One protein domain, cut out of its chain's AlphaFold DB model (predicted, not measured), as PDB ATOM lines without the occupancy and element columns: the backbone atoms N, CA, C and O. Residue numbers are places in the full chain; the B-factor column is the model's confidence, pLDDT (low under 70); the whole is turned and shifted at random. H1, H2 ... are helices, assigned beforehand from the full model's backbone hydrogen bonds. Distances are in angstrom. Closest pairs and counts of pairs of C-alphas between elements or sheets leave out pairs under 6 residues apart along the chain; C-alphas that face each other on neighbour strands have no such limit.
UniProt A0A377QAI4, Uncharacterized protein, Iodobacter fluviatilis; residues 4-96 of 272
ATOM      1  N   PHE A   4     103.430 141.482 108.140       43.66
ATOM      2  CA  PHE A   4     104.569 141.234 107.257       43.66
ATOM      3  C   PHE A   4     104.448 139.973 106.382       43.66
ATOM      4  O   PHE A   4     104.924 140.001 105.247       43.66
ATOM      5  N   SER A   5     103.784 138.896 106.832       45.50
ATOM      6  CA  SER A   5     103.633 137.689 105.994       45.50
ATOM      7  C   SER A   5     102.621 137.897 104.864       45.50
ATOM      8  O   SER A   5     102.824 137.425 103.750       45.50
ATOM      9  N   ARG A   6     101.572 138.696 105.106       48.19
ATOM     10  CA  ARG A   6     100.593 139.069 104.072       48.19
ATOM     11  C   ARG A   6     101.210 139.926 102.971       48.19
ATOM     12  O   ARG A   6     100.838 139.765 101.815       48.19
ATOM     13  N   ILE A   7     102.156 140.801 103.316       49.41
ATOM     14  CA  ILE A   7     102.831 141.678 102.349       49.41
ATOM     15  C   ILE A   7     103.781 140.871 101.449       49.41
ATOM     16  O   ILE A   7     103.762 141.072 100.239       49.41
ATOM     17  N   LYS A   8     104.539 139.906 101.991       46.00
ATOM     18  CA  LYS A   8     105.391 139.017 101.173       46.00
ATOM     19  C   LYS A   8     104.579 138.200 100.160       46.00
ATOM     20  O   LYS A   8     104.948 138.153  98.988       46.00
ATOM     21  N   LYS A   9     103.428 137.668 100.589       48.72
ATOM     22  CA  LYS A   9     102.505 136.895  99.741       48.72
ATOM     23  C   LYS A   9     101.869 137.725  98.615       48.72
ATOM     24  O   LYS A   9     101.635 137.215  97.528       48.72
ATOM     25  N   LEU A  10     101.613 139.013  98.861       44.31
ATOM     26  CA  LEU A  10     101.020 139.948  97.891       44.31
ATOM     27  C   LEU A  10     101.998 140.433  96.809       44.31
ATOM     28  O   LEU A  10     101.547 140.883  95.760       44.31
ATOM     29  N   ILE A  11     103.312 140.363  97.054       46.28
ATOM     30  CA  ILE A  11     104.347 140.890  96.144       46.28
ATOM     31  C   ILE A  11     105.022 139.759  95.333       46.28
ATOM     32  O   ILE A  11     105.861 140.030  94.482       46.28
ATOM     33  N   GLY A  12     104.654 138.488  95.548       39.22
ATOM     34  CA  GLY A  12     105.247 137.354  94.817       39.22
ATOM     35  C   GLY A  12     106.748 137.166  95.087       39.22
ATOM     36  O   GLY A  12     107.462 136.628  94.251       39.22
ATOM     37  N   LEU A  13     107.229 137.647  96.240       41.09
ATOM     38  CA  LEU A  13     108.637 137.603  96.666       41.09
ATOM     39  C   LEU A  13     108.965 136.396  97.558       41.09
ATOM     40  O   LEU A  13     110.042 136.347  98.151       41.09
ATOM     41  N   GLU A  14     108.055 135.430  97.688       46.88
ATOM     42  CA  GLU A  14     108.427 134.118  98.210       46.88
ATOM     43  C   GLU A  14     109.296 133.457  97.136       46.88
ATOM     44  O   GLU A  14     108.793 132.950  96.138       46.88
ATOM     45  N   GLN A  15     110.621 133.548  97.296       47.34
ATOM     46  CA  GLN A  15     111.524 132.635  96.607       47.34
ATOM     47  C   GLN A  15     111.053 131.235  96.982       47.34
ATOM     48  O   GLN A  15     111.179 130.841  98.140       47.34
ATOM     49  N   GLN A  16     110.441 130.533  96.029       50.72
ATOM     50  CA  GLN A  16     110.169 129.109  96.160       50.72
ATOM     51  C   GLN A  16     111.505 128.458  96.523       50.72
ATOM     52  O   GLN A  16     112.472 128.571  95.763       50.72
ATOM     53  N   GLU A  17     111.596 127.871  97.714       63.34
ATOM     54  CA  GLU A  17     112.777 127.105  98.085       63.34
ATOM     55  C   GLU A  17     112.778 125.873  97.185       63.34
ATOM     56  O   GLU A  17     111.881 125.036  97.239       63.34
ATOM     57  N   VAL A  18     113.738 125.819  96.267       74.25
ATOM     58  CA  VAL A  18     113.865 124.716  95.317       74.25
ATOM     59  C   VAL A  18     114.718 123.641  95.967       74.25
ATOM     60  O   VAL A  18     115.816 123.929  96.449       74.25
ATOM     61  N   PHE A  19     114.228 122.401  95.954       82.94
ATOM     62  CA  PHE A  19     115.011 121.260  96.406       82.94
ATOM     63  C   PHE A  19     116.307 121.161  95.598       82.94
ATOM     64  O   PHE A  19     116.298 121.066  94.368       82.94
ATOM     65  N   ARG A  20     117.436 121.164  96.305       87.56
ATOM     66  CA  ARG A  20     118.748 120.846  95.749       87.56
ATOM     67  C   ARG A  20     119.332 119.720  96.579       87.56
ATOM     68  O   ARG A  20     119.591 119.905  97.766       87.56
ATOM     69  N   ARG A  21     119.608 118.591  95.934       83.12
ATOM     70  CA  ARG A  21     120.316 117.485  96.573       83.12
ATOM     71  C   ARG A  21     121.735 117.905  96.957       83.12
ATOM     72  O   ARG A  21     122.476 118.447  96.127       83.12
ATOM     73  N   TRP A  22     122.116 117.661  98.206       87.25
ATOM     74  CA  TRP A  22     123.479 117.920  98.667       87.25
ATOM     75  C   TRP A  22     124.419 116.776  98.270       87.25
ATOM     76  O   TRP A  22     124.076 115.606  98.455       87.25
ATOM     77  N   PRO A  23     125.618 117.074  97.739       85.56
ATOM     78  CA  PRO A  23     126.638 116.053  97.554       85.56
ATOM     79  C   PRO A  23     127.134 115.530  98.910       85.56
ATOM     80  O   PRO A  23     127.058 116.224  99.925       85.56
ATOM     81  N   ALA A  24     127.721 114.330  98.914       81.31
ATOM     82  CA  ALA A  24     128.226 113.681 100.130       81.31
ATOM     83  C   ALA A  24     129.198 114.561 100.943       81.31
ATOM     84  O   ALA A  24     129.154 114.546 102.169       81.31
ATOM     85  N   SER A  25     130.032 115.367 100.277       82.62
ATOM     86  CA  SER A  25     130.935 116.310 100.948       82.62
ATOM     87  C   SER A  25     130.184 117.404 101.710       82.62
ATOM     88  O   SER A  25     130.548 117.726 102.832       82.62
ATOM     89  N   GLU A  26     129.108 117.940 101.131       88.50
ATOM     90  CA  GLU A  26     128.296 118.992 101.752       88.50
ATOM     91  C   GLU A  26     127.443 118.435 102.905       88.50
ATOM     92  O   GLU A  26     127.236 119.120 103.907       88.50
ATOM     93  N   LEU A  27     126.992 117.177 102.799       81.56
ATOM     94  CA  LEU A  27     126.370 116.453 103.912       81.56
ATOM     95  C   LEU A  27     127.348 116.277 105.077       81.56
ATOM     96  O   LEU A  27     126.983 116.562 106.216       81.56
ATOM     97  N   GLU A  28     128.580 115.843 104.816       84.62
ATOM     98  CA  GLU A  28     129.575 115.655 105.876       84.62
ATOM     99  C   GLU A  28     129.959 116.986 106.534       84.62
ATOM    100  O   GLU A  28     129.994 117.078 107.758       84.62
ATOM    101  N   GLU A  29     130.150 118.054 105.754       91.06
ATOM    102  CA  GLU A  29     130.415 119.398 106.286       91.06
ATOM    103  C   GLU A  29     129.312 119.873 107.239       91.06
ATOM    104  O   GLU A  29     129.595 120.384 108.324       91.06
ATOM    105  N   LYS A  30     128.044 119.678 106.859       88.62
ATOM    106  CA  LYS A  30     126.890 120.061 107.684       88.62
ATOM    107  C   LYS A  30     126.763 119.197 108.936       88.62
ATOM    108  O   LYS A  30     126.469 119.731 110.000       88.62
ATOM    109  N   LYS A  31     127.040 117.896 108.834       88.88
ATOM    110  CA  LYS A  31     127.091 116.996 109.991       88.88
ATOM    111  C   LYS A  31     128.149 117.458 110.992       88.88
ATOM    112  O   LYS A  31     127.834 117.675 112.155       88.88
ATOM    113  N   VAL A  32     129.377 117.682 110.520       89.75
ATOM    114  CA  VAL A  32     130.499 118.149 111.347       89.75
ATOM    115  C   VAL A  32     130.187 119.505 111.983       89.75
ATOM    116  O   VAL A  32     130.535 119.732 113.140       89.75
ATOM    117  N   TYR A  33     129.521 120.409 111.262       92.12
ATOM    118  CA  TYR A  33     129.059 121.678 111.823       92.12
ATOM    119  C   TYR A  33     128.085 121.475 112.995       92.12
ATOM    120  O   TYR A  33     128.290 122.058 114.059       92.12
ATOM    121  N   LEU A  34     127.065 120.632 112.810       89.69
ATOM    122  CA  LEU A  34     126.044 120.360 113.826       89.69
ATOM    123  C   LEU A  34     126.616 119.618 115.043       89.69
ATOM    124  O   LEU A  34     126.273 119.953 116.171       89.69
ATOM    125  N   GLU A  35     127.514 118.651 114.833       89.12
ATOM    126  CA  GLU A  35     128.124 117.853 115.910       89.12
ATOM    127  C   GLU A  35     129.124 118.647 116.762       89.12
ATOM    128  O   GLU A  35     129.297 118.355 117.944       89.12
ATOM    129  N   ASN A  36     129.784 119.657 116.186       90.69
ATOM    130  CA  ASN A  36     130.741 120.491 116.918       90.69
ATOM    131  C   ASN A  36     130.088 121.640 117.696       90.69
ATOM    132  O   ASN A  36     130.786 122.347 118.427       90.69
ATOM    133  N   LYS A  37     128.781 121.857 117.531       89.69
ATOM    134  CA  LYS A  37     128.055 122.936 118.195       89.69
ATOM    135  C   LYS A  37     127.393 122.414 119.468       89.69
ATOM    136  O   LYS A  37     126.766 121.358 119.468       89.69
ATOM    137  N   LEU A  38     127.541 123.146 120.570       82.56
ATOM    138  CA  LEU A  38     126.907 122.780 121.838       82.56
ATOM    139  C   LEU A  38     125.399 123.029 121.761       82.56
ATOM    140  O   LEU A  38     124.963 124.002 121.150       82.56
ATOM    141  N   SER A  39     124.602 122.185 122.419       74.75
ATOM    142  CA  SER A  39     123.134 122.268 122.401       74.75
ATOM    143  C   SER A  39     122.578 123.623 122.850       74.75
ATOM    144  O   SER A  39     121.534 124.056 122.381       74.75
ATOM    145  N   GLU A  40     123.280 124.312 123.744       78.56
ATOM    146  CA  GLU A  40     122.923 125.624 124.280       78.56
ATOM    147  C   GLU A  40     123.157 126.763 123.276       78.56
ATOM    148  O   GLU A  40     122.627 127.860 123.446       78.56
ATOM    149  N   GLU A  41     123.950 126.509 122.234       85.69
ATOM    150  CA  GLU A  41     124.285 127.460 121.173       85.69
ATOM    151  C   GLU A  41     123.452 127.241 119.902       85.69
ATOM    152  O   GLU A  41     123.596 128.001 118.939       85.69
ATOM    153  N   PHE A  42     122.594 126.214 119.881       88.88
ATOM    154  CA  PHE A  42     121.713 125.939 118.750       88.88
ATOM    155  C   PHE A  42     120.697 127.069 118.563       88.88
ATOM    156  O   PHE A  42     119.958 127.451 119.473       88.88
ATOM    157  N   THR A  43     120.646 127.593 117.346       90.50
ATOM    158  CA  THR A  43     119.638 128.537 116.879       90.50
ATOM    159  C   THR A  43     118.503 127.783 116.175       90.50
ATOM    160  O   THR A  43     118.659 126.610 115.815       90.50
ATOM    161  N   PRO A  44     117.346 128.428 115.933       88.19
ATOM    162  CA  PRO A  44     116.275 127.831 115.134       88.19
ATOM    163  C   PRO A  44     116.759 127.312 113.772       88.19
ATOM    164  O   PRO A  44     116.363 126.232 113.339       88.19
ATOM    165  N   GLU A  45     117.675 128.036 113.130       90.12
ATOM    166  CA  GLU A  45     118.265 127.659 111.848       90.12
ATOM    167  C   GLU A  45     119.093 126.372 111.931       90.12
ATOM    168  O   GLU A  45     119.060 125.583 110.988       90.12
ATOM    169  N   ASP A  46     119.770 126.105 113.052       90.62
ATOM    170  CA  ASP A  46     120.496 124.845 113.246       90.62
ATOM    171  C   ASP A  46     119.537 123.657 113.375       90.62
ATOM    172  O   ASP A  46     119.812 122.568 112.868       90.62
ATOM    173  N   HIS A  47     118.374 123.863 114.004       89.19
ATOM    174  CA  HIS A  47     117.330 122.841 114.073       89.19
ATOM    175  C   HIS A  47     116.722 122.568 112.695       89.19
ATOM    176  O   HIS A  47     116.519 121.407 112.337       89.19
ATOM    177  N   TYR A  48     116.479 123.614 111.898       91.88
ATOM    178  CA  TYR A  48     116.026 123.448 110.516       91.88
ATOM    179  C   TYR A  48     117.069 122.700 109.681       91.88
ATOM    180  O   TYR A  48     116.721 121.754 108.978       91.88
ATOM    181  N   LEU A  49     118.345 123.082 109.806       91.81
ATOM    182  CA  LEU A  49     119.461 122.442 109.114       91.81
ATOM    183  C   LEU A  49     119.597 120.968 109.507       91.81
ATOM    184  O   LEU A  49     119.823 120.130 108.642       91.81
ATOM    185  N   SER A  50     119.423 120.646 110.790       89.31
ATOM    186  CA  SER A  50     119.449 119.266 111.288       89.31
ATOM    187  C   SER A  50     118.343 118.421 110.664       89.31
ATOM    188  O   SER A  50     118.601 117.315 110.192       89.31
ATOM    189  N   ALA A  51     117.115 118.944 110.618       87.31
ATOM    190  CA  ALA A  51     115.993 118.237 110.013       87.31
ATOM    191  C   ALA A  51     116.182 118.051 108.500       87.31
ATOM    192  O   ALA A  51     116.006 116.948 107.986       87.31
ATOM    193  N   GLU A  52     116.614 119.099 107.792       90.88
ATOM    194  CA  GLU A  52     116.915 119.022 106.361       90.88
ATOM    195  C   GLU A  52     118.057 118.040 106.072       90.88
ATOM    196  O   GLU A  52     117.972 117.262 105.123       90.88
ATOM    197  N   TRP A  53     119.091 118.008 106.918       89.62
ATOM    198  CA  TRP A  53     120.196 117.060 106.807       89.62
ATOM    199  C   TRP A  53     119.735 115.611 106.912       89.62
ATOM    200  O   TRP A  53     120.150 114.790 106.096       89.62
ATOM    201  N   ILE A  54     118.847 115.299 107.863       83.00
ATOM    202  CA  ILE A  54     118.277 113.952 108.001       83.00
ATOM    203  C   ILE A  54     117.533 113.572 106.718       83.00
ATOM    204  O   ILE A  54     117.790 112.508 106.158       83.00
ATOM    205  N   ILE A  55     116.672 114.456 106.210       83.56
ATOM    206  CA  ILE A  55     115.920 114.195 104.976       83.56
ATOM    207  C   ILE A  55     116.882 113.960 103.809       83.56
ATOM    208  O   ILE A  55     116.806 112.930 103.152       83.56
ATOM    209  N   GLN A  56     117.839 114.862 103.588       82.50
ATOM    210  CA  GLN A  56     118.814 114.777 102.495       82.50
ATOM    211  C   GLN A  56     119.701 113.526 102.584       82.50
ATOM    212  O   GLN A  56     120.054 112.944 101.560       82.50
ATOM    213  N   ARG A  57     120.060 113.091 103.800       82.38
ATOM    214  CA  ARG A  57     120.908 111.914 104.027       82.38
ATOM    215  C   ARG A  57     120.207 110.603 103.677       82.38
ATOM    216  O   ARG A  57     120.891 109.668 103.245       82.38
ATOM    217  N   TYR A  58     118.899 110.527 103.916       77.56
ATOM    218  CA  TYR A  58     118.111 109.301 103.770       77.56
ATOM    219  C   TYR A  58     117.182 109.298 102.554       77.56
ATOM    220  O   TYR A  58     116.642 108.247 102.219       77.56
ATOM    221  N   LEU A  59     117.024 110.426 101.855       76.00
ATOM    222  CA  LEU A  59     116.255 110.488 100.618       76.00
ATOM    223  C   LEU A  59     116.946 109.653  99.520       76.00
ATOM    224  O   LEU A  59     118.079 109.981  99.139       76.00
ATOM    225  N   PRO A  60     116.297 108.614  98.963       71.69
ATOM    226  CA  PRO A  60     116.893 107.774  97.925       71.69
ATOM    227  C   PRO A  60     117.253 108.563  96.665       71.69
ATOM    228  O   PRO A  60     116.599 109.551  96.329       71.69
ATOM    229  N   GLU A  61     118.291 108.133  95.947       72.75
ATOM    230  CA  GLU A  61     118.618 108.707  94.638       72.75
ATOM    231  C   GLU A  61     117.462 108.484  93.650       72.75
ATOM    232  O   GLU A  61     116.969 107.367  93.508       72.75
ATOM    233  N   GLY A  62     117.037 109.545  92.957       73.12
ATOM    234  CA  GLY A  62     115.925 109.503  91.999       73.12
ATOM    235  C   GLY A  62     114.553 109.866  92.575       73.12
ATOM    236  O   GLY A  62     113.657 110.180  91.796       73.12
ATOM    237  N   ASP A  63     114.412 109.930  93.901       78.31
ATOM    238  CA  ASP A  63     113.176 110.335  94.591       78.31
ATOM    239  C   ASP A  63     113.195 111.835  94.958       78.31
ATOM    240  O   ASP A  63     112.815 112.239  96.056       78.31
ATOM    241  N   ASP A  64     113.686 112.685  94.052       84.38
ATOM    242  CA  ASP A  64     113.786 114.128  94.294       84.38
ATOM    243  C   ASP A  64     112.384 114.777  94.304       84.38
ATOM    244  O   ASP A  64     111.653 114.667  93.311       84.38
ATOM    245  N   PRO A  65     111.985 115.480  95.384       82.31
ATOM    246  CA  PRO A  65     110.689 116.140  95.441       82.31
ATOM    247  C   PRO A  65     110.610 117.284  94.429       82.31
ATOM    248  O   PRO A  65     111.579 118.004  94.172       82.31
ATOM    249  N   THR A  66     109.410 117.497  93.891       84.75
ATOM    250  CA  THR A  66     109.118 118.706  93.109       84.75
ATOM    251  C   THR A  66     109.270 119.962  93.981       84.75
ATOM    252  O   THR A  66     109.138 119.877  95.205       84.75
ATOM    253  N   PRO A  67     109.524 121.148  93.392       82.69
ATOM    254  CA  PRO A  67     109.636 122.395  94.153       82.69
ATOM    255  C   PRO A  67     108.426 122.674  95.055       82.69
ATOM    256  O   PRO A  67     108.588 123.163  96.174       82.69
ATOM    257  N   GLU A  68     107.222 122.333  94.594       80.50
ATOM    258  CA  GLU A  68     105.977 122.459  95.355       80.50
ATOM    259  C   GLU A  68     105.964 121.519  96.564       80.50
ATOM    260  O   GLU A  68     105.769 121.979  97.687       80.50
ATOM    261  N   GLN A  69     106.258 120.230  96.353       81.88
ATOM    262  CA  GLN A  69     106.329 119.238  97.433       81.88
ATOM    263  C   GLN A  69     107.393 119.605  98.466       81.88
ATOM    264  O   GLN A  69     107.159 119.509  99.667       81.88
ATOM    265  N   TRP A  70     108.562 120.053  98.012       87.25
ATOM    266  CA  TRP A  70     109.640 120.450  98.909       87.25
ATOM    267  C   TRP A  70     109.274 121.668  99.752       87.25
ATOM    268  O   TRP A  70     109.502 121.676 100.961       87.25
ATOM    269  N   SER A  71     108.664 122.675  99.120       81.94
ATOM    270  CA  SER A  71     108.200 123.874  99.816       81.94
ATOM    271  C   SER A  71     107.176 123.530 100.901       81.94
ATOM    272  O   SER A  71     107.226 124.110 101.983       81.94
ATOM    273  N   GLU A  72     106.275 122.578 100.642       81.81
ATOM    274  CA  GLU A  72     105.303 122.095 101.629       81.81
ATOM    275  C   GLU A  72     105.977 121.335 102.782       81.81
ATOM    276  O   GLU A  72     105.762 121.688 103.942       81.81
ATOM    277  N   ILE A  73     106.837 120.357 102.473       81.00
ATOM    278  CA  ILE A  73     107.538 119.529 103.470       81.00
ATOM    279  C   ILE A  73     108.376 120.398 104.411       81.00
ATOM    280  O   ILE A  73     108.266 120.296 105.634       81.00
ATOM    281  N   ILE A  74     109.209 121.281 103.857       85.25
ATOM    282  CA  ILE A  74     110.095 122.120 104.666       85.25
ATOM    283  C   ILE A  74     109.312 123.163 105.462       85.25
ATOM    284  O   ILE A  74     109.671 123.436 106.609       85.25
ATOM    285  N   ALA A  75     108.231 123.722 104.912       81.81
ATOM    286  CA  ALA A  75     107.385 124.644 105.664       81.81
ATOM    287  C   ALA A  75     106.731 123.963 106.878       81.81
ATOM    288  O   ALA A  75     106.766 124.533 107.972       81.81
ATOM    289  N   ASP A  76     106.186 122.753 106.707       81.31
ATOM    290  CA  ASP A  76     105.577 121.983 107.798       81.31
ATOM    291  C   ASP A  76     106.600 121.643 108.892       81.31
ATOM    292  O   ASP A  76     106.389 121.936 110.072       81.31
ATOM    293  N   ILE A  77     107.763 121.116 108.504       83.75
ATOM    294  CA  ILE A  77     108.817 120.728 109.450       83.75
ATOM    295  C   ILE A  77     109.333 121.935 110.235       83.75
ATOM    296  O   ILE A  77     109.433 121.877 111.462       83.75
ATOM    297  N   ARG A  78     109.614 123.057 109.561       88.12
ATOM    298  CA  ARG A  78     110.053 124.286 110.244       88.12
ATOM    299  C   ARG A  78     108.975 124.814 111.190       88.12
ATOM    300  O   ARG A  78     109.297 125.226 112.302       88.12
ATOM    301  N   GLN A  79     107.698 124.735 110.807       83.38
ATOM    302  CA  GLN A  79     106.591 125.106 111.686       83.38
ATOM    303  C   GLN A  79     106.519 124.210 112.934       83.38
ATOM    304  O   GLN A  79     106.332 124.728 114.040       83.38
ATOM    305  N   LYS A  80     106.683 122.889 112.787       84.19
ATOM    306  CA  LYS A  80     106.731 121.940 113.914       84.19
ATOM    307  C   LYS A  80     107.914 122.240 114.844       84.19
ATOM    308  O   LYS A  80     107.735 122.302 116.061       84.19
ATOM    309  N   ILE A  81     109.092 122.519 114.280       85.56
ATOM    310  CA  ILE A  81     110.284 122.937 115.037       85.56
ATOM    311  C   ILE A  81     110.006 124.229 115.813       85.56
ATOM    312  O   ILE A  81     110.258 124.283 117.014       85.56
ATOM    313  N   ASP A  82     109.415 125.241 115.178       86.88
ATOM    314  CA  ASP A  82     109.088 126.514 115.827       86.88
ATOM    315  C   ASP A  82     108.126 126.366 117.002       86.88
ATOM    316  O   ASP A  82     108.252 127.067 118.009       86.88
ATOM    317  N   ILE A  83     107.126 125.495 116.861       83.75
ATOM    318  CA  ILE A  83     106.185 125.187 117.938       83.75
ATOM    319  C   ILE A  83     106.942 124.539 119.099       83.75
ATOM    320  O   ILE A  83     106.803 124.990 120.235       83.75
ATOM    321  N   ASN A  84     107.799 123.556 118.817       81.75
ATOM    322  CA  ASN A  84     108.591 122.883 119.843       81.75
ATOM    323  C   ASN A  84     109.555 123.840 120.549       81.75
ATOM    324  O   ASN A  84     109.608 123.832 121.773       81.75
ATOM    325  N   LEU A  85     110.247 124.720 119.823       85.62
ATOM    326  CA  LEU A  85     111.132 125.725 120.421       85.62
ATOM    327  C   LEU A  85     110.368 126.709 121.317       85.62
ATOM    328  O   LEU A  85     110.844 127.064 122.397       85.62
ATOM    329  N   LYS A  86     109.157 127.117 120.918       84.88
ATOM    330  CA  LYS A  86     108.289 127.955 121.763       84.88
ATOM    331  C   LYS A  86     107.854 127.220 123.025       84.88
ATOM    332  O   LYS A  86     107.956 127.796 124.103       84.88
ATOM    333  N   ASN A  87     107.433 125.962 122.899       80.31
ATOM    334  CA  ASN A  87     107.046 125.122 124.034       80.31
ATOM    335  C   ASN A  87     108.241 124.884 124.976       80.31
ATOM    336  O   ASN A  87     108.085 124.938 126.194       80.31
ATOM    337  N   ALA A  88     109.450 124.710 124.428       80.12
ATOM    338  CA  ALA A  88     110.699 124.599 125.184       80.12
ATOM    339  C   ALA A  88     110.934 125.828 126.061       80.12
ATOM    340  O   ALA A  88     111.192 125.704 127.257       80.12
ATOM    341  N   ALA A  89     110.795 127.016 125.467       83.12
ATOM    342  CA  ALA A  89     111.042 128.285 126.137       83.12
ATOM    343  C   ALA A  89     110.080 128.544 127.310       83.12
ATOM    344  O   ALA A  89     110.454 129.227 128.261       83.12
ATOM    345  N   VAL A  90     108.861 127.994 127.262       85.31
ATOM    346  CA  VAL A  90     107.874 128.092 128.353       85.31
ATOM    347  C   VAL A  90     107.879 126.880 129.293       85.31
ATOM    348  O   VAL A  90     107.073 126.819 130.216       85.31
ATOM    349  N   GLY A  91     108.804 125.932 129.100       75.69
ATOM    350  CA  GLY A  91     108.920 124.729 129.930       75.69
ATOM    351  C   GLY A  91     107.813 123.692 129.706       75.69
ATOM    352  O   GLY A  91     107.679 122.771 130.505       75.69
ATOM    353  N   GLU A  92     107.044 123.822 128.624       73.94
ATOM    354  CA  GLU A  92     105.958 122.916 128.225       73.94
ATOM    355  C   GLU A  92     106.413 121.886 127.183       73.94
ATOM    356  O   GLU A  92     105.587 121.195 126.586       73.94
ATOM    357  N   LEU A  93     107.724 121.770 126.934       66.50
ATOM    358  CA  LEU A  93     108.222 120.684 126.102       66.50
ATOM    359  C   LEU A  93     107.779 119.367 126.736       66.50
ATOM    360  O   LEU A  93     108.090 119.108 127.903       66.50
ATOM    361  N   VAL A  94     107.072 118.535 125.971       56.09
ATOM    362  CA  VAL A  94     106.800 117.161 126.381       56.09
ATOM    363  C   VAL A  94     108.164 116.522 126.593       56.09
ATOM    364  O   VAL A  94     108.903 116.282 125.639       56.09
ATOM    365  N   LYS A  95     108.542 116.312 127.857       49.84
ATOM    366  CA  LYS A  95     109.694 115.482 128.173       49.84
ATOM    367  C   LYS A  95     109.346 114.110 127.634       49.84
ATOM    368  O   LYS A  95     108.508 113.416 128.204       49.84
ATOM    369  N   ILE A  96     109.963 113.749 126.517       46.06
ATOM    370  CA  ILE A  96     110.019 112.362 126.093       46.06
ATOM    371  C   ILE A  96     110.911 111.704 127.138       46.06
ATOM    372  O   ILE A  96     112.137 111.705 127.030       46.06
TER     373      ILE A  96
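What this domain is: This is residues 4 to 96 of the 272 residues of an uncharacterized protein of Iodobacter fluviatilis (UniProt A0A377QAI4). Three helices stand in a loose zigzag row, with H3 in the middle running back at a slant between H2 and H4, which run much the same way and do not reach each other. A fourth, short helix, H1, lies off beyond H4, joined to H2 by a long link that runs past the first residues of H4; residues 6 to 13, of which 6 to 11 belong to H1, stick out, as do residues 86 to 91 at the far end of H4. The printed part has 93 residues with four named helices, in the order H1, H2, H3, H4, and no named strand; the class is all helix. The whole is loose, with a radius of gyration of the C-alphas of 15.4 A and spans of 38 by 37 by 21 A.

Where its parts are: H1 covers residues 4 to 11 and begins at C-alpha 4, (104.569, 141.234, 107.257). H2, residues 24 to 35, measures 16.3 A from first to last C-alpha and begins at C-alpha 24, (128.226, 113.681, 100.130). H3, residues 44 to 58, is 21.8 A long. H4, residues 67 to 89, is the longest helix at 32.6 A and ends at C-alpha 89, (111.042, 128.285, 126.137).

How they stand to each other: H1 is apart from H2, H3 and H4. H2 and H3 form a helical hairpin: they touch and run opposite ways at a steep tilt of 41 degrees, and their closest C-alphas, those of Leu 27 and Trp 53, are 6.8 A apart. H3 also touches H4, opposite ways at a steep tilt of 47 degrees; here the closest C-alphas are those of Tyr 48 and Arg 78, at 6.0 A. The centre of H3 is 10.4 A from that of H2 and 10.9 A from that of H4. H2 and H4 are apart. In H1, H2, H3 and H4 every O i to N i+4 pair is within hydrogen-bond range.

The domain as a whole: The two C-alphas farthest apart are those of Ile 11 and Ile 96, at 41.7 A. The printed part has no cut. The link from H1 to H2, residues 12 to 23, is long; the links from H2 to H3 and from H3 to H4, of 8 residues each, are short. Without the stretches that stand free, the body has 79 residues and spans 38 by 34 by 27 A. The mean pLDDT of the printed part is 77.3, and that of H1 is 47. Residues 4 to 17 and 93 to 96 are under 70, where the model's confidence is low.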